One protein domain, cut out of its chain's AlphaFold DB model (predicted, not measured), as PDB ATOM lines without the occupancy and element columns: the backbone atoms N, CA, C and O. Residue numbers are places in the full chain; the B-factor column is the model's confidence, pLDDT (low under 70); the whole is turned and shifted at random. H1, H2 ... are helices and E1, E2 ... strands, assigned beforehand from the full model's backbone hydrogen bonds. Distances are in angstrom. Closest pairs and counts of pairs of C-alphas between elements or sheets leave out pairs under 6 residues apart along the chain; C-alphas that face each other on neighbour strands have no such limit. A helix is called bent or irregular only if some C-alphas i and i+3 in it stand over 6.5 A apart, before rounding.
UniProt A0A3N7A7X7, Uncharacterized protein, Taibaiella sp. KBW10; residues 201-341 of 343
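AT A GLANCE: This is residues 201 to 341 of the 343 residues of an uncharacterized protein of Taibaiella sp. KBW10 (UniProt A0A3N7A7X7). A long arm, residues 201 to 227 of H1, sticks out from a small head. There H1 turns back into H2 as a hairpin, H3 packs across both, and E1, H4 and E2 follow. The 141 printed residues are mostly helix and loose, radius of gyration of the C-alphas 20.7 A, spanning 75 by 38 by 22 A.

HOW THE PARTS SIT: Find H1, residues 201 to 249, one helix by its hydrogen bonds but bent: C-alphas 239 and 242 are 6.6 A apart, between arms H1a, 201 to 239, and H1b, 242 to 249. H2, 253 to 274, forms a hairpin with H1b and touches H3, 282 to 290; C-alphas 269 and 282 are closest, 4.5 A. E1, 300 to 302, and E2, 338 to 340, are parallel; N 302 and O 339 are within hydrogen-bond range, 2.8 A. H4, 313 to 324, only just touches H2, with 3 pairs of C-alphas within 8 A.

IN THESE COORDINATES: From C-alpha 201, (247.861, 357.223, 237.702), H1a runs 56.6 A; E2 ends at C-alpha 340, (297.964, 324.576, 213.885).

THE WHOLE: The printed part has no cut; residues 292 to 297 and 332 have pLDDT under 70.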
ATOM      1  N   VAL A 201     246.636 356.520 237.272       75.50
ATOM      2  CA  VAL A 201     247.861 357.223 237.702       75.50
ATOM      3  C   VAL A 201     248.839 356.258 238.370       75.50
ATOM      4  O   VAL A 201     250.049 356.373 238.167       75.50
ATOM      5  N   GLN A 202     248.345 355.285 239.141       78.25
ATOM      6  CA  GLN A 202     249.203 354.249 239.729       78.25
ATOM      7  C   GLN A 202     249.774 353.318 238.652       78.25
ATOM      8  O   GLN A 202     250.977 353.050 238.659       78.25
ATOM      9  N   LYS A 203     248.952 352.920 237.673       78.81
ATOM     10  CA  LYS A 203     249.386 352.149 236.502       78.81
ATOM     11  C   LYS A 203     250.434 352.902 235.676       78.81
ATOM     12  O   LYS A 203     251.502 352.364 235.423       78.81
ATOM     13  N   LEU A 204     250.213 354.184 235.376       80.56
ATOM     14  CA  LEU A 204     251.189 355.019 234.657       80.56
ATOM     15  C   LEU A 204     252.512 355.198 235.418       80.56
ATOM     16  O   LEU A 204     253.571 355.320 234.798       80.56
ATOM     17  N   LYS A 205     252.487 355.231 236.755       85.00
ATOM     18  CA  LYS A 205     253.710 355.262 237.577       85.00
ATOM     19  C   LYS A 205     254.460 353.931 237.526       85.00
ATOM     20  O   LYS A 205     255.688 353.950 237.429       85.00
ATOM     21  N   ALA A 206     253.745 352.807 237.570       85.44
ATOM     22  CA  ALA A 206     254.328 351.478 237.415       85.44
ATOM     23  C   ALA A 206     254.951 351.304 236.019       85.44
ATOM     24  O   ALA A 206     256.128 350.957 235.926       85.44
ATOM     25  N   ASP A 207     254.229 351.682 234.961       82.81
ATOM     26  CA  ASP A 207     254.702 351.621 233.572       82.81
ATOM     27  C   ASP A 207     255.945 352.507 233.360       82.81
ATOM     28  O   ASP A 207     256.924 352.090 232.743       82.81
ATOM     29  N   ASN A 208     255.969 353.719 233.931       85.00
ATOM     30  CA  ASN A 208     257.152 354.588 233.883       85.00
ATOM     31  C   ASN A 208     258.360 353.994 234.619       85.00
ATOM     32  O   ASN A 208     259.499 354.183 234.185       85.00
ATOM     33  N   LYS A 209     258.136 353.306 235.743       90.44
ATOM     34  CA  LYS A 209     259.206 352.622 236.475       90.44
ATOM     35  C   LYS A 209     259.766 351.465 235.645       90.44
ATOM     36  O   LYS A 209     260.980 351.388 235.474       90.44
ATOM     37  N   GLU A 210     258.897 350.645 235.062       88.88
ATOM     38  CA  GLU A 210     259.288 349.532 234.194       88.88
ATOM     39  C   GLU A 210     260.049 350.018 232.949       88.88
ATOM     40  O   GLU A 210     261.087 349.462 232.587       88.88
ATOM     41  N   LEU A 211     259.594 351.103 232.313       86.88
ATOM     42  CA  LEU A 211     260.287 351.712 231.173       86.88
ATOM     43  C   LEU A 211     261.669 352.253 231.552       86.88
ATOM     44  O   LEU A 211     262.618 352.097 230.783       86.88
ATOM     45  N   LYS A 212     261.818 352.860 232.737       87.38
ATOM     46  CA  LYS A 212     263.128 353.304 233.238       87.38
ATOM     47  C   LYS A 212     264.075 352.128 233.468       87.38
ATOM     48  O   LYS A 212     265.239 352.216 233.084       87.38
ATOM     49  N   GLU A 213     263.587 351.035 234.046       90.00
ATOM     50  CA  GLU A 213     264.378 349.818 234.265       90.00
ATOM     51  C   GLU A 213     264.791 349.165 232.937       90.00
ATOM     52  O   GLU A 213     265.964 348.831 232.753       90.00
ATOM     53  N   LYS A 214     263.873 349.070 231.966       84.25
ATOM     54  CA  LYS A 214     264.170 348.589 230.606       84.25
ATOM     55  C   LYS A 214     265.202 349.464 229.897       84.25
ATOM     56  O   LYS A 214     266.144 348.927 229.318       84.25
ATOM     57  N   ASN A 215     265.067 350.789 229.968       81.19
ATOM     58  CA  ASN A 215     266.039 351.715 229.382       81.19
ATOM     59  C   ASN A 215     267.418 351.560 230.023       81.19
ATOM     60  O   ASN A 215     268.404 351.452 229.302       81.19
ATOM     61  N   LYS A 216     267.488 351.462 231.356       88.44
ATOM     62  CA  LYS A 216     268.747 351.207 232.067       88.44
ATOM     63  C   LYS A 216     269.402 349.908 231.588       88.44
ATOM     64  O   LYS A 216     270.573 349.924 231.222       88.44
ATOM     65  N   LEU A 217     268.640 348.817 231.502       85.94
ATOM     66  CA  LEU A 217     269.143 347.529 231.025       85.94
ATOM     67  C   LEU A 217     269.639 347.594 229.570       85.94
ATOM     68  O   LEU A 217     270.650 346.982 229.230       85.94
ATOM     69  N   ILE A 218     268.935 348.318 228.695       82.12
ATOM     70  CA  ILE A 218     269.356 348.524 227.302       82.12
ATOM     71  C   ILE A 218     270.651 349.335 227.246       82.12
ATOM     72  O   ILE A 218     271.551 348.975 226.485       82.12
ATOM     73  N   THR A 219     270.775 350.391 228.052       75.94
ATOM     74  CA  THR A 219     272.001 351.189 228.148       75.94
ATOM     75  C   THR A 219     273.168 350.339 228.638       75.94
ATOM     76  O   THR A 219     274.215 350.338 228.000       75.94
ATOM     77  N   GLU A 220     272.980 349.552 229.698       80.62
ATOM     78  CA  GLU A 220     274.010 348.658 230.240       80.62
ATOM     79  C   GLU A 220     274.446 347.602 229.217       80.62
ATOM     80  O   GLU A 220     275.640 347.412 228.992       80.62
ATOM     81  N   LYS A 221     273.494 346.957 228.528       75.06
ATOM     82  CA  LYS A 221     273.800 345.982 227.466       75.06
ATOM     83  C   LYS A 221     274.522 346.622 226.286       75.06
ATOM     84  O   LYS A 221     275.457 346.031 225.756       75.06
ATOM     85  N   THR A 222     274.097 347.812 225.871       75.50
ATOM     86  CA  THR A 222     274.747 348.558 224.785       75.50
ATOM     87  C   THR A 222     276.177 348.926 225.170       75.50
ATOM     88  O   THR A 222     277.089 348.682 224.388       75.50
ATOM     89  N   GLN A 223     276.391 349.429 226.387       72.88
ATOM     90  CA  GLN A 223     277.723 349.779 226.872       72.88
ATOM     91  C   GLN A 223     278.635 348.551 226.962       72.88
ATOM     92  O   GLN A 223     279.781 348.613 226.534       72.88
ATOM     93  N   ALA A 224     278.120 347.419 227.449       72.94
ATOM     94  CA  ALA A 224     278.876 346.170 227.498       72.94
ATOM     95  C   ALA A 224     279.278 345.674 226.097       72.94
ATOM     96  O   ALA A 224     280.393 345.188 225.918       72.94
ATOM     97  N   LEU A 225     278.399 345.818 225.097       75.19
ATOM     98  CA  LEU A 225     278.719 345.492 223.704       75.19
ATOM     99  C   LEU A 225     279.798 346.417 223.134       75.19
ATOM    100  O   LEU A 225     280.722 345.926 222.493       75.19
ATOM    101  N   ILE A 226     279.705 347.726 223.392       74.31
ATOM    102  CA  ILE A 226     280.704 348.710 222.949       74.31
ATOM    103  C   ILE A 226     282.065 348.396 223.569       74.31
ATOM    104  O   ILE A 226     283.037 348.218 222.846       74.31
ATOM    105  N   SER A 227     282.132 348.247 224.893       76.12
ATOM    106  CA  SER A 227     283.388 347.948 225.587       76.12
ATOM    107  C   SER A 227     283.967 346.584 225.193       76.12
ATOM    108  O   SER A 227     285.184 346.427 225.120       76.12
ATOM    109  N   GLY A 228     283.112 345.599 224.896       81.12
ATOM    110  CA  GLY A 228     283.541 344.311 224.346       81.12
ATOM    111  C   GLY A 228     284.164 344.438 222.952       81.12
ATOM    112  O   GLY A 228     285.203 343.832 222.690       81.12
ATOM    113  N   ASP A 229     283.570 345.254 222.079       82.88
ATOM    114  CA  ASP A 229     284.100 345.531 220.741       82.88
ATOM    115  C   ASP A 229     285.415 346.314 220.807       82.88
ATOM    116  O   ASP A 229     286.379 345.935 220.145       82.88
ATOM    117  N   GLU A 230     285.493 347.352 221.643       84.00
ATOM    118  CA  GLU A 230     286.722 348.119 221.873       84.00
ATOM    119  C   GLU A 230     287.864 347.217 222.345       84.00
ATOM    120  O   GLU A 230     288.966 347.276 221.799       84.00
ATOM    121  N   LEU A 231     287.608 346.341 223.325       88.06
ATOM    122  CA  LEU A 231     288.607 345.384 223.792       88.06
ATOM    123  C   LEU A 231     289.063 344.465 222.655       88.06
ATOM    124  O   LEU A 231     290.264 344.287 222.458       88.06
ATOM    125  N   TYR A 232     288.124 343.892 221.899       89.88
ATOM    126  CA  TYR A 232     288.444 342.997 220.791       89.88
ATOM    127  C   TYR A 232     289.299 343.682 219.722       89.88
ATOM    128  O   TYR A 232     290.364 343.176 219.369       89.88
ATOM    129  N   TYR A 233     288.862 344.839 219.224       90.25
ATOM    130  CA  TYR A 233     289.549 345.535 218.142       90.25
ATOM    131  C   TYR A 233     290.910 346.084 218.570       90.25
ATOM    132  O   TYR A 233     291.859 345.972 217.798       90.25
ATOM    133  N   ASN A 234     291.051 346.567 219.808       89.00
ATOM    134  CA  ASN A 234     292.358 346.955 220.347       89.00
ATOM    135  C   ASN A 234     293.324 345.765 220.415       89.00
ATOM    136  O   ASN A 234     294.506 345.900 220.109       89.00
ATOM    137  N   GLN A 235     292.837 344.580 220.787       90.00
ATOM    138  CA  GLN A 235     293.675 343.382 220.860       90.00
ATOM    139  C   GLN A 235     294.058 342.861 219.472       90.00
ATOM    140  O   GLN A 235     295.217 342.521 219.254       90.00
ATOM    141  N   VAL A 236     293.128 342.862 218.512       90.81
ATOM    142  CA  VAL A 236     293.431 342.555 217.102       90.81
ATOM    143  C   VAL A 236     294.450 343.544 216.541       90.81
ATOM    144  O   VAL A 236     295.396 343.135 215.871       90.81
ATOM    145  N   PHE A 237     294.299 344.834 216.848       89.69
ATOM    146  CA  PHE A 237     295.249 345.851 216.421       89.69
ATOM    147  C   PHE A 237     296.656 345.568 216.954       89.69
ATOM    148  O   PHE A 237     297.596 345.418 216.175       89.69
ATOM    149  N   ASN A 238     296.784 345.389 218.267       91.56
ATOM    150  CA  ASN A 238     298.081 345.205 218.910       91.56
ATOM    151  C   ASN A 238     298.759 343.872 218.575       91.56
ATOM    152  O   ASN A 238     299.981 343.818 218.494       91.56
ATOM    153  N   LYS A 239     297.994 342.786 218.408       90.56
ATOM    154  CA  LYS A 239     298.555 341.433 218.241       90.56
ATOM    155  C   LYS A 239     298.687 340.977 216.793       90.56
ATOM    156  O   LYS A 239     299.427 340.033 216.540       90.56
ATOM    157  N   ILE A 240     297.951 341.597 215.871       91.25
ATOM    158  CA  ILE A 240     297.883 341.150 214.473       91.25
ATOM    159  C   ILE A 240     298.261 342.284 213.525       91.25
ATOM    160  O   ILE A 240     299.147 342.118 212.693       91.25
ATOM    161  N   ILE A 241     297.611 343.443 213.654       89.56
ATOM    162  CA  ILE A 241     297.786 344.541 212.695       89.56
ATOM    163  C   ILE A 241     299.157 345.211 212.841       89.56
ATOM    164  O   ILE A 241     299.855 345.355 211.841       89.56
ATOM    165  N   LEU A 242     299.559 345.587 214.060       91.75
ATOM    166  CA  LEU A 242     300.873 346.191 214.297       91.75
ATOM    167  C   LEU A 242     302.018 345.250 213.880       91.75
ATOM    168  O   LEU A 242     302.835 345.664 213.062       91.75
ATOM    169  N   PRO A 243     302.046 343.966 214.299       91.38
ATOM    170  CA  PRO A 243     303.074 343.035 213.834       91.38
ATOM    171  C   PRO A 243     303.061 342.790 212.321       91.38
ATOM    172  O   PRO A 243     304.105 342.502 211.741       91.38
ATOM    173  N   LEU A 244     301.899 342.874 211.660       90.19
ATOM    174  CA  LEU A 244     301.830 342.805 210.199       90.19
ATOM    175  C   LEU A 244     302.528 344.008 209.564       90.19
ATOM    176  O   LEU A 244     303.293 343.824 208.623       90.19
ATOM    177  N   GLN A 245     302.266 345.215 210.069       86.56
ATOM    178  CA  GLN A 245     302.920 346.428 209.587       86.56
ATOM    179  C   GLN A 245     304.437 346.341 209.782       86.56
ATOM    180  O   GLN A 245     305.179 346.508 208.820       86.56
ATOM    181  N   GLU A 246     304.891 345.969 210.978       90.06
ATOM    182  CA  GLU A 246     306.316 345.776 211.276       90.06
ATOM    183  C   GLU A 246     306.964 344.744 210.341       90.06
ATOM    184  O   GLU A 246     308.070 344.956 209.846       90.06
ATOM    185  N   ALA A 247     306.267 343.640 210.053       90.00
ATOM    186  CA  ALA A 247     306.751 342.609 209.142       90.00
ATOM    187  C   ALA A 247     306.841 343.089 207.684       90.00
ATOM    188  O   ALA A 247     307.762 342.683 206.972       90.00
ATOM    189  N   ILE A 248     305.901 343.931 207.243       88.50
ATOM    190  CA  ILE A 248     305.934 344.577 205.923       88.50
ATOM    191  C   ILE A 248     307.121 345.537 205.851       88.50
ATOM    192  O   ILE A 248     307.918 345.439 204.919       88.50
ATOM    193  N   ASP A 249     307.279 346.394 206.859       88.31
ATOM    194  CA  ASP A 249     308.356 347.383 206.931       88.31
ATOM    195  C   ASP A 249     309.739 346.710 206.965       88.31
ATOM    196  O   ASP A 249     310.695 347.200 206.365       88.31
ATOM    197  N   SER A 250     309.847 345.545 207.613       93.44
ATOM    198  CA  SER A 250     311.081 344.757 207.666       93.44
ATOM    199  C   SER A 250     311.273 343.795 206.485       93.44
ATOM    200  O   SER A 250     312.284 343.096 206.443       93.44
ATOM    201  N   GLY A 251     310.298 343.666 205.577       88.94
ATOM    202  CA  GLY A 251     310.328 342.698 204.471       88.94
ATOM    203  C   GLY A 251     310.349 341.222 204.902       88.94
ATOM    204  O   GLY A 251     310.872 340.372 204.183       88.94
ATOM    205  N   ASN A 252     309.815 340.887 206.082       91.94
ATOM    206  CA  ASN A 252     309.822 339.521 206.608       91.94
ATOM    207  C   ASN A 252     308.624 338.724 206.067       91.94
ATOM    208  O   ASN A 252     307.554 338.696 206.676       91.94
ATOM    209  N   GLU A 253     308.817 338.042 204.935       90.12
ATOM    210  CA  GLU A 253     307.767 337.277 204.245       90.12
ATOM    211  C   GLU A 253     307.054 336.256 205.148       90.12
ATOM    212  O   GLU A 253     305.825 336.151 205.114       90.12
ATOM    213  N   ALA A 254     307.794 335.542 206.000       90.50
ATOM    214  CA  ALA A 254     307.221 334.561 206.919       90.50
ATOM    215  C   ALA A 254     306.262 335.226 207.916       90.50
ATOM    216  O   ALA A 254     305.128 334.778 208.106       90.50
ATOM    217  N   ALA A 255     306.687 336.336 208.522       90.50
ATOM    218  CA  ALA A 255     305.860 337.086 209.460       90.50
ATOM    219  C   ALA A 255     304.644 337.726 208.767       90.50
ATOM    220  O   ALA A 255     303.540 337.651 209.307       90.50
ATOM    221  N   ILE A 256     304.800 338.249 207.546       89.25
ATOM    222  CA  ILE A 256     303.688 338.773 206.736       89.25
ATOM    223  C   ILE A 256     302.638 337.680 206.517       89.25
ATOM    224  O   ILE A 256     301.455 337.871 206.805       89.25
ATOM    225  N   VAL A 257     303.058 336.502 206.051       91.44
ATOM    226  CA  VAL A 257     302.146 335.385 205.782       91.44
ATOM    227  C   VAL A 257     301.486 334.881 207.068       91.44
ATOM    228  O   VAL A 257     300.282 334.604 207.052       91.44
ATOM    229  N   LYS A 258     302.219 334.807 208.189       91.75
ATOM    230  CA  LYS A 258     301.653 334.464 209.506       91.75
ATOM    231  C   LYS A 258     300.534 335.440 209.877       91.75
ATOM    232  O   LYS A 258     299.401 335.014 210.106       91.75
ATOM    233  N   GLN A 259     300.824 336.739 209.871       91.94
ATOM    234  CA  GLN A 259     299.884 337.759 210.334       91.94
ATOM    235  C   GLN A 259     298.680 337.942 209.403       91.94
ATOM    236  O   GLN A 259     297.561 338.118 209.881       91.94
ATOM    237  N   LEU A 260     298.849 337.800 208.083       90.50
ATOM    238  CA  LEU A 260     297.728 337.818 207.137       90.50
ATOM    239  C   LEU A 260     296.739 336.671 207.379       90.50
ATOM    240  O   LEU A 260     295.524 336.870 207.315       90.50
ATOM    241  N   ASN A 261     297.238 335.470 207.680       90.62
ATOM    242  CA  ASN A 261     296.372 334.329 207.967       90.62
ATOM    243  C   ASN A 261     295.637 334.486 209.305       90.62
ATOM    244  O   ASN A 261     294.446 334.170 209.379       90.62
ATOM    245  N   LEU A 262     296.301 335.038 210.328       90.44
ATOM    246  CA  LEU A 262     295.650 335.414 211.587       90.44
ATOM    247  C   LEU A 262     294.552 336.460 211.336       90.44
ATOM    248  O   LEU A 262     293.399 336.253 211.722       90.44
ATOM    249  N   ALA A 263     294.855 337.530 210.597       90.38
ATOM    250  CA  ALA A 263     293.884 338.565 210.245       90.38
ATOM    251  C   ALA A 263     292.662 337.987 209.510       90.38
ATOM    252  O   ALA A 263     291.524 338.279 209.877       90.38
ATOM    253  N   ALA A 264     292.873 337.111 208.522       89.50
ATOM    254  CA  ALA A 264     291.791 336.473 207.772       89.50
ATOM    255  C   ALA A 264     290.897 335.584 208.657       89.50
ATOM    256  O   ALA A 264     289.663 335.585 208.520       89.50
ATOM    257  N   ALA A 265     291.496 334.839 209.588       89.06
ATOM    258  CA  ALA A 265     290.771 334.001 210.533       89.06
ATOM    259  C   ALA A 265     289.922 334.833 211.505       89.06
ATOM    260  O   ALA A 265     288.735 334.540 211.707       89.06
ATOM    261  N   HIS A 266     290.495 335.907 212.049       89.62
ATOM    262  CA  HIS A 266     289.805 336.828 212.946       89.62
ATOM    263  C   HIS A 266     288.703 337.611 212.238       89.62
ATOM    264  O   HIS A 266     287.587 337.681 212.752       89.62
ATOM    265  N   PHE A 267     288.959 338.110 211.027       88.69
ATOM    266  CA  PHE A 267     287.961 338.779 210.196       88.69
ATOM    267  C   PHE A 267     286.760 337.869 209.913       88.69
ATOM    268  O   PHE A 267     285.603 338.262 210.088       88.69
ATOM    269  N   SER A 268     287.024 336.616 209.545       86.75
ATOM    270  CA  SER A 268     285.973 335.624 209.312       86.75
ATOM    271  C   SER A 268     285.157 335.339 210.576       86.75
ATOM    272  O   SER A 268     283.930 335.236 210.509       86.75
ATOM    273  N   SER A 269     285.832 335.220 211.723       88.62
ATOM    274  CA  SER A 269     285.207 334.908 213.013       88.62
ATOM    275  C   SER A 269     284.317 336.055 213.488       88.62
ATOM    276  O   SER A 269     283.132 335.844 213.743       88.62
ATOM    277  N   ILE A 270     284.836 337.288 213.511       88.00
ATOM    278  CA  ILE A 270     284.057 338.457 213.940       88.00
ATOM    279  C   ILE A 270     282.884 338.725 213.001       88.00
ATOM    280  O   ILE A 270     281.782 339.005 213.469       88.00
ATOM    281  N   THR A 271     283.072 338.559 211.687       84.25
ATOM    282  CA  THR A 271     281.993 338.734 210.707       84.25
ATOM    283  C   THR A 271     280.852 337.765 210.989       84.25
ATOM    284  O   THR A 271     279.705 338.194 211.117       84.25
ATOM    285  N   ARG A 272     281.149 336.468 211.158       84.31
ATOM    286  CA  ARG A 272     280.139 335.449 211.484       84.31
ATOM    287  C   ARG A 272     279.434 335.725 212.807       84.31
ATOM    288  O   ARG A 272     278.208 335.590 212.868       84.31
ATOM    289  N   THR A 273     280.166 336.164 213.828       83.56
ATOM    290  CA  THR A 273     279.591 336.563 215.119       83.56
ATOM    291  C   THR A 273     278.633 337.747 214.961       83.56
ATOM    292  O   THR A 273     277.501 337.685 215.443       83.56
ATOM    293  N   LYS A 274     279.015 338.789 214.208       81.81
ATOM    294  CA  LYS A 274     278.186 339.989 213.988       81.81
ATOM    295  C   LYS A 274     276.935 339.714 213.152       81.81
ATOM    296  O   LYS A 274     275.878 340.261 213.460       81.81
ATOM    297  N   ILE A 275     277.006 338.816 212.165       84.69
ATOM    298  CA  ILE A 275     275.838 338.406 211.359       84.69
ATOM    299  C   ILE A 275     275.046 337.239 211.970       84.69
ATOM    300  O   ILE A 275     274.140 336.712 211.325       84.69
ATOM    301  N   ARG A 276     275.379 336.813 213.197       82.31
ATOM    302  CA  ARG A 276     274.714 335.717 213.929       82.31
ATOM    303  C   ARG A 276     274.748 334.361 213.203       82.31
ATOM    304  O   ARG A 276     273.857 333.538 213.383       82.31
ATOM    305  N   LYS A 277     275.798 334.104 212.417       85.00
ATOM    306  CA  LYS A 277     276.074 332.816 211.747       85.00
ATOM    307  C   LYS A 277     277.319 332.145 212.330       85.00
ATOM    308  O   LYS A 277     278.180 331.671 211.590       85.00
ATOM    309  N   LYS A 278     277.437 332.171 213.658       83.38
ATOM    310  CA  LYS A 278     278.629 331.708 214.367       83.38
ATOM    311  C   LYS A 278     278.851 330.205 214.219       83.38
ATOM    312  O   LYS A 278     277.913 329.409 214.261       83.38
ATOM    313  N   LEU A 279     280.113 329.833 214.096       85.25
ATOM    314  CA  LEU A 279     280.612 328.471 214.189       85.25
ATOM    315  C   LEU A 279     281.220 328.240 215.575       85.25
ATOM    316  O   LEU A 279     281.518 329.180 216.311       85.25
ATOM    317  N   LYS A 280     281.429 326.968 215.931       83.56
ATOM    318  CA  LYS A 280     281.900 326.560 217.269       83.56
ATOM    319  C   LYS A 280     283.234 327.197 217.687       83.56
ATOM    320  O   LYS A 280     283.515 327.267 218.876       83.56
ATOM    321  N   TYR A 281     284.049 327.620 216.725       86.06
ATOM    322  CA  TYR A 281     285.387 328.164 216.947       86.06
ATOM    323  C   TYR A 281     285.473 329.696 216.851       86.06
ATOM    324  O   TYR A 281     286.520 330.252 217.164       86.06
ATOM    325  N   ASP A 282     284.401 330.391 216.457       87.62
ATOM    326  CA  ASP A 282     284.444 331.853 216.287       87.62
ATOM    327  C   ASP A 282     284.579 332.568 217.638       87.62
ATOM    328  O   ASP A 282     285.435 333.436 217.809       87.62
ATOM    329  N   ASP A 283     283.782 332.145 218.623       85.00
ATOM    330  CA  ASP A 283     283.848 332.668 219.989       85.00
ATOM    331  C   ASP A 283     285.210 332.325 220.638       85.00
ATOM    332  O   ASP A 283     285.756 333.124 221.398       85.00
ATOM    333  N   ALA A 284     285.800 331.172 220.290       87.19
ATOM    334  CA  ALA A 284     287.129 330.785 220.755       87.19
ATOM    335  C   ALA A 284     288.218 331.706 220.190       87.19
ATOM    336  O   ALA A 284     289.048 332.185 220.953       87.19
ATOM    337  N   ASN A 285     288.176 332.028 218.894       88.75
ATOM    338  CA  ASN A 285     289.102 332.988 218.287       88.75
ATOM    339  C   ASN A 285     289.000 334.369 218.945       88.75
ATOM    340  O   ASN A 285     290.016 334.966 219.290       88.75
ATOM    341  N   ILE A 286     287.783 334.863 219.190       88.12
ATOM    342  CA  ILE A 286     287.570 336.147 219.880       88.12
ATOM    343  C   ILE A 286     288.190 336.134 221.284       88.12
ATOM    344  O   ILE A 286     288.836 337.102 221.690       88.12
ATOM    345  N   GLN A 287     288.036 335.038 222.022       85.75
ATOM    346  CA  GLN A 287     288.589 334.901 223.370       85.75
ATOM    347  C   GLN A 287     290.112 334.744 223.398       85.75
ATOM    348  O   GLN A 287     290.762 335.305 224.279       85.75
ATOM    349  N   LEU A 288     290.680 334.021 222.429       86.88
ATOM    350  CA  LEU A 288     292.126 333.837 222.302       86.88
ATOM    351  C   LEU A 288     292.830 335.182 222.080       86.88
ATOM    352  O   LEU A 288     293.739 335.529 222.834       86.88
ATOM    353  N   VAL A 289     292.346 336.006 221.142       88.06
ATOM    354  CA  VAL A 289     292.966 337.323 220.908       88.06
ATOM    355  C   VAL A 289     292.759 338.276 222.083       88.06
ATOM    356  O   VAL A 289     293.681 339.006 222.445       88.06
ATOM    357  N   THR A 290     291.606 338.223 222.752       86.44
ATOM    358  CA  THR A 290     291.319 339.084 223.915       86.44
ATOM    359  C   THR A 290     291.998 338.643 225.212       86.44
ATOM    360  O   THR A 290     291.942 339.383 226.191       86.44
ATOM    361  N   GLY A 291     292.680 337.492 225.231       78.62
ATOM    362  CA  GLY A 291     293.427 337.013 226.398       78.62
ATOM    363  C   GLY A 291     292.551 336.502 227.546       78.62
ATOM    364  O   GLY A 291     293.048 336.339 228.653       78.62
ATOM    365  N   ASN A 292     291.269 336.221 227.284       69.31
ATOM    366  CA  ASN A 292     290.320 335.691 228.264       69.31
ATOM    367  C   ASN A 292     289.777 334.325 227.808       69.31
ATOM    368  O   ASN A 292     288.605 334.227 227.428       69.31
ATOM    369  N   PRO A 293     290.601 333.259 227.801       66.44
ATOM    370  CA  PRO A 293     290.153 331.934 227.399       66.44
ATOM    371  C   PRO A 293     289.225 331.348 228.470       66.44
ATOM    372  O   PRO A 293     289.665 330.757 229.449       66.44
ATOM    373  N   SER A 294     287.916 331.497 228.275       62.91
ATOM    374  CA  SER A 294     286.894 330.775 229.049       62.91
ATOM    375  C   SER A 294     286.460 329.471 228.367       62.91
ATOM    376  O   SER A 294     285.723 328.675 228.948       62.91
ATOM    377  N   PHE A 295     286.914 329.232 227.130       65.06
ATOM    378  CA  PHE A 295     286.590 328.024 226.379       65.06
ATOM    379  C   PHE A 295     287.333 326.791 226.898       65.06
ATOM    380  O   PHE A 295     288.557 326.721 226.872       65.06
ATOM    381  N   THR A 296     286.552 325.769 227.235       55.03
ATOM    382  CA  THR A 296     286.983 324.402 227.562       55.03
ATOM    383  C   THR A 296     287.028 323.469 226.343       55.03
ATOM    384  O   THR A 296     287.341 322.291 226.482       55.03
ATOM    385  N   ASN A 297     286.710 323.962 225.137       58.09
ATOM    386  CA  ASN A 297     286.665 323.131 223.932       58.09
ATOM    387  C   ASN A 297     288.081 322.767 223.453       58.09
ATOM    388  O   ASN A 297     288.833 323.618 222.965       58.09
ATOM    389  N   GLU A 298     288.417 321.482 223.529       73.75
ATOM    390  CA  GLU A 298     289.604 320.915 222.895       73.75
ATOM    391  C   GLU A 298     289.394 320.841 221.376       73.75
ATOM    392  O   GLU A 298     288.789 319.918 220.839       73.75
ATOM    393  N   PHE A 299     289.857 321.863 220.661       84.75
ATOM    394  CA  PHE A 299     289.994 321.798 219.207       84.75
ATOM    395  C   PHE A 299     291.166 320.890 218.841       84.75
ATOM    396  O   PHE A 299     292.250 321.026 219.418       84.75
ATOM    397  N   THR A 300     290.964 320.011 217.859       87.25
ATOM    398  CA  THR A 300     291.991 319.087 217.370       87.25
ATOM    399  C   THR A 300     293.231 319.856 216.923       87.25
ATOM    400  O   THR A 300     293.140 320.779 216.109       87.25
ATOM    401  N   ALA A 301     294.394 319.480 217.453       87.88
ATOM    402  CA  ALA A 301     295.670 320.012 216.999       87.88
ATOM    403  C   ALA A 301     296.142 319.263 215.747       87.88
ATOM    404  O   ALA A 301     296.025 318.043 215.672       87.88
ATOM    405  N   ILE A 302     296.657 320.012 214.776       88.00
ATOM    406  CA  ILE A 302     297.410 319.503 213.635       88.00
ATOM    407  C   ILE A 302     298.847 319.977 213.815       88.00
ATOM    408  O   ILE A 302     299.098 321.180 213.931       88.00
ATOM    409  N   ASP A 303     299.755 319.015 213.829       88.25
ATOM    410  CA  ASP A 303     301.193 319.194 213.997       88.25
ATOM    411  C   ASP A 303     301.989 318.444 212.919       88.25
ATOM    412  O   ASP A 303     301.418 317.747 212.072       88.25
ATOM    413  N   GLY A 304     303.317 318.568 212.953       83.94
ATOM    414  CA  GLY A 304     304.215 317.874 212.026       83.94
ATOM    415  C   GLY A 304     304.122 316.339 212.046       83.94
ATOM    416  O   GLY A 304     304.560 315.699 211.091       83.94
ATOM    417  N   ASN A 305     303.516 315.740 213.079       87.31
ATOM    418  CA  ASN A 305     303.313 314.290 213.197       87.31
ATOM    419  C   ASN A 305     301.929 313.837 212.712       87.31
ATOM    420  O   ASN A 305     301.657 312.637 212.639       87.31
ATOM    421  N   THR A 306     301.036 314.775 212.393       87.19
ATOM    422  CA  THR A 306     299.668 314.469 211.988       87.19
ATOM    423  C   THR A 306     299.656 313.856 210.578       87.19
ATOM    424  O   THR A 306     300.083 314.509 209.622       87.19
ATOM    425  N   PRO A 307     299.143 312.619 210.401       87.19
ATOM    426  CA  PRO A 307     299.087 311.972 209.091       87.19
ATOM    427  C   PRO A 307     298.290 312.784 208.058       87.19
ATOM    428  O   PRO A 307     297.225 313.323 208.367       87.19
ATOM    429  N   ILE A 308     298.780 312.857 206.813       84.88
ATOM    430  CA  ILE A 308     298.199 313.692 205.738       84.88
ATOM    431  C   ILE A 308     296.730 313.340 205.456       84.88
ATOM    432  O   ILE A 308     295.926 314.227 205.154       84.88
ATOM    433  N   ASP A 309     296.369 312.062 205.556       86.88
ATOM    434  CA  ASP A 309     295.013 311.534 205.379       86.88
ATOM    435  C   ASP A 309     294.028 312.040 206.444       86.88
ATOM    436  O   ASP A 309     292.836 312.156 206.161       86.88
ATOM    437  N   LYS A 310     294.523 312.428 207.624       86.62
ATOM    438  CA  LYS A 310     293.716 312.995 208.715       86.62
ATOM    439  C   LYS A 310     293.562 314.515 208.638       86.62
ATOM    440  O   LYS A 310     292.760 315.078 209.380       86.62
ATOM    441  N   ILE A 311     294.295 315.181 207.744       88.12
ATOM    442  CA  ILE A 311     294.222 316.632 207.543       88.12
ATOM    443  C   ILE A 311     293.176 316.945 206.459       88.12
ATOM    444  O   ILE A 311     293.354 316.513 205.311       88.12
ATOM    445  N   PRO A 312     292.124 317.733 206.764       88.38
ATOM    446  CA  PRO A 312     291.145 318.178 205.773       88.38
ATOM    447  C   PRO A 312     291.797 318.879 204.577       88.38
ATOM    448  O   PRO A 312     292.767 319.617 204.736       88.38
ATOM    449  N   SER A 313     291.259 318.689 203.372       85.56
ATOM    450  CA  SER A 313     291.870 319.185 202.126       85.56
ATOM    451  C   SER A 313     292.060 320.707 202.094       85.56
ATOM    452  O   SER A 313     293.107 321.191 201.673       85.56
ATOM    453  N   ASN A 314     291.081 321.460 202.586       78.12
ATOM    454  CA  ASN A 314     291.127 322.917 202.713       78.12
ATOM    455  C   ASN A 314     292.183 323.397 203.725       78.12
ATOM    456  O   ASN A 314     292.871 324.381 203.462       78.12
ATOM    457  N   VAL A 315     292.360 322.684 204.841       87.31
ATOM    458  CA  VAL A 315     293.406 322.974 205.838       87.31
ATOM    459  C   VAL A 315     294.789 322.563 205.321       87.31
ATOM    460  O   VAL A 315     295.772 323.260 205.553       87.31
ATOM    461  N   ARG A 316     294.873 321.475 204.548       88.00
ATOM    462  CA  ARG A 316     296.115 320.988 203.934       88.00
ATOM    463  C   ARG A 316     296.734 322.025 203.001       88.00
ATOM    464  O   ARG A 316     297.934 322.265 203.087       88.00
ATOM    465  N   THR A 317     295.925 322.652 202.146       87.50
ATOM    466  CA  THR A 317     296.393 323.723 201.251       87.50
ATOM    467  C   THR A 317     296.968 324.893 202.043       87.50
ATOM    468  O   THR A 317     298.038 325.395 201.709       87.50
ATOM    469  N   LEU A 318     296.302 325.295 203.130       88.31
ATOM    470  CA  LEU A 318     296.814 326.344 204.006       88.31
ATOM    471  C   LEU A 318     298.154 325.945 204.638       88.31
ATOM    472  O   LEU A 318     299.106 326.709 204.554       88.31
ATOM    473  N   ILE A 319     298.262 324.743 205.210       89.56
ATOM    474  CA  ILE A 319     299.512 324.247 205.809       89.56
ATOM    475  C   ILE A 319     300.654 324.252 204.787       89.56
ATOM    476  O   ILE A 319     301.762 324.662 205.114       89.56
ATOM    477  N   GLN A 320     300.398 323.849 203.540       88.25
ATOM    478  CA  GLN A 320     301.406 323.897 202.477       88.25
ATOM    479  C   GLN A 320     301.879 325.327 202.191       88.25
ATOM    480  O   GLN A 320     303.081 325.549 202.039       88.25
ATOM    481  N   ILE A 321     300.959 326.297 202.147       88.12
ATOM    482  CA  ILE A 321     301.297 327.717 201.977       88.12
ATOM    483  C   ILE A 321     302.133 328.209 203.162       88.12
ATOM    484  O   ILE A 321     303.166 328.836 202.948       88.12
ATOM    485  N   LEU A 322     301.728 327.901 204.395       90.06
ATOM    486  CA  LEU A 322     302.446 328.309 205.604       90.06
ATOM    487  C   LEU A 322     303.872 327.740 205.628       90.06
ATOM    488  O   LEU A 322     304.828 328.504 205.737       90.06
ATOM    489  N   LYS A 323     304.027 326.431 205.391       89.56
ATOM    490  CA  LYS A 323     305.336 325.759 205.320       89.56
ATOM    491  C   LYS A 323     306.241 326.334 204.240       89.56
ATOM    492  O   LYS A 323     307.423 326.548 204.484       89.56
ATOM    493  N   LYS A 324     305.691 326.605 203.049       91.31
ATOM    494  CA  LYS A 324     306.449 327.193 201.934       91.31
ATOM    495  C   LYS A 324     307.061 328.547 202.308       91.31
ATOM    496  O   LYS A 324     308.131 328.872 201.812       91.31
ATOM    497  N   ASN A 325     306.391 329.304 203.171       89.06
ATOM    498  CA  ASN A 325     306.836 330.618 203.633       89.06
ATOM    499  C   ASN A 325     307.529 330.562 205.006       89.06
ATOM    500  O   ASN A 325     307.675 331.591 205.650       89.06
ATOM    501  N   GLY A 326     307.929 329.378 205.490       87.06
ATOM    502  CA  GLY A 326     308.648 329.238 206.761       87.06
ATOM    503  C   GLY A 326     307.811 329.511 208.018       87.06
ATOM    504  O   GLY A 326     308.377 329.715 209.087       87.06
ATOM    505  N   VAL A 327     306.477 329.512 207.918       88.81
ATOM    506  CA  VAL A 327     305.582 329.681 209.071       88.81
ATOM    507  C   VAL A 327     305.330 328.328 209.726       88.81
ATOM    508  O   VAL A 327     304.727 327.441 209.122       88.81
ATOM    509  N   THR A 328     305.768 328.189 210.975       82.94
ATOM    510  CA  THR A 328     305.700 326.941 211.751       82.94
ATOM    511  C   THR A 328     304.466 326.845 212.645       82.94
ATOM    512  O   THR A 328     304.136 325.760 213.114       82.94
ATOM    513  N   GLU A 329     303.765 327.949 212.900       81.50
ATOM    514  CA  GLU A 329     302.599 327.970 213.788       81.50
ATOM    515  C   GLU A 329     301.716 329.201 213.570       81.50
ATOM    516  O   GLU A 329     302.185 330.281 213.196       81.50
ATOM    517  N   LEU A 330     300.417 329.017 213.819       83.69
ATOM    518  CA  LEU A 330     299.432 330.090 213.934       83.69
ATOM    519  C   LEU A 330     298.896 330.068 215.363       83.69
ATOM    520  O   LEU A 330     297.839 329.493 215.637       83.69
ATOM    521  N   ASP A 331     299.677 330.648 216.270       71.31
ATOM    522  CA  ASP A 331     299.322 330.738 217.683       71.31
ATOM    523  C   ASP A 331     297.997 331.477 217.868       71.31
ATOM    524  O   ASP A 331     297.606 332.319 217.056       71.31
ATOM    525  N   ASP A 332     297.290 331.139 218.943       69.50
ATOM    526  CA  ASP A 332     296.094 331.856 219.387       69.50
ATOM    527  C   ASP A 332     294.958 331.948 218.355       69.50
ATOM    528  O   ASP A 332     294.097 332.823 218.434       69.50
ATOM    529  N   THR A 333     294.896 331.014 217.402       83.62
ATOM    530  CA  THR A 333     293.808 330.945 216.422       83.62
ATOM    531  C   THR A 333     293.397 329.511 216.099       83.62
ATOM    532  O   THR A 333     294.197 328.582 216.004       83.62
ATOM    533  N   ILE A 334     292.096 329.336 215.896       87.62
ATOM    534  CA  ILE A 334     291.446 328.133 215.399       87.62
ATOM    535  C   ILE A 334     291.072 328.350 213.933       87.62
ATOM    536  O   ILE A 334     290.209 329.174 213.603       87.62
ATOM    537  N   ILE A 335     291.674 327.561 213.049       87.19
ATOM    538  CA  ILE A 335     291.370 327.574 211.621       87.19
ATOM    539  C   ILE A 335     290.425 326.426 211.308       87.19
ATOM    540  O   ILE A 335     290.796 325.259 211.387       87.19
ATOM    541  N   GLN A 336     289.184 326.757 210.942       83.31
ATOM    542  CA  GLN A 336     288.176 325.770 210.526       83.31
ATOM    543  C   GLN A 336     287.968 324.626 211.540       83.31
ATOM    544  O   GLN A 336     287.630 323.506 211.167       83.31
ATOM    545  N   GLY A 337     288.160 324.910 212.832       85.75
ATOM    546  CA  GLY A 337     288.043 323.932 213.917       85.75
ATOM    547  C   GLY A 337     289.348 323.248 214.342       85.75
ATOM    548  O   GLY A 337     289.293 322.423 215.249       85.75
ATOM    549  N   TYR A 338     290.495 323.602 213.753       88.12
ATOM    550  CA  TYR A 338     291.799 323.005 214.060       88.12
ATOM    551  C   TYR A 338     292.791 324.031 214.611       88.12
ATOM    552  O   TYR A 338     292.815 325.183 214.173       88.12
ATOM    553  N   LYS A 339     293.631 323.597 215.552       88.62
ATOM    554  CA  LYS A 339     294.801 324.348 216.036       88.62
ATOM    555  C   LYS A 339     296.018 323.933 215.222       88.62
ATOM    556  O   LYS A 339     296.313 322.746 215.176       88.62
ATOM    557  N   LEU A 340     296.724 324.875 214.606       88.81
ATOM    558  CA  LEU A 340     297.964 324.576 213.885       88.81
ATOM    559  C   LEU A 340     299.150 324.827 214.816       88.81
ATOM    560  O   LEU A 340     299.383 325.971 215.202       88.81
ATOM    561  N   LYS A 341     299.873 323.768 215.187       85.19
ATOM    562  CA  LYS A 341     301.008 323.836 216.117       85.19
ATOM    563  C   LYS A 341     302.214 323.140 215.517       85.19
ATOM    564  O   LYS A 341     302.100 321.965 215.205       85.19
TER     565      LYS A 341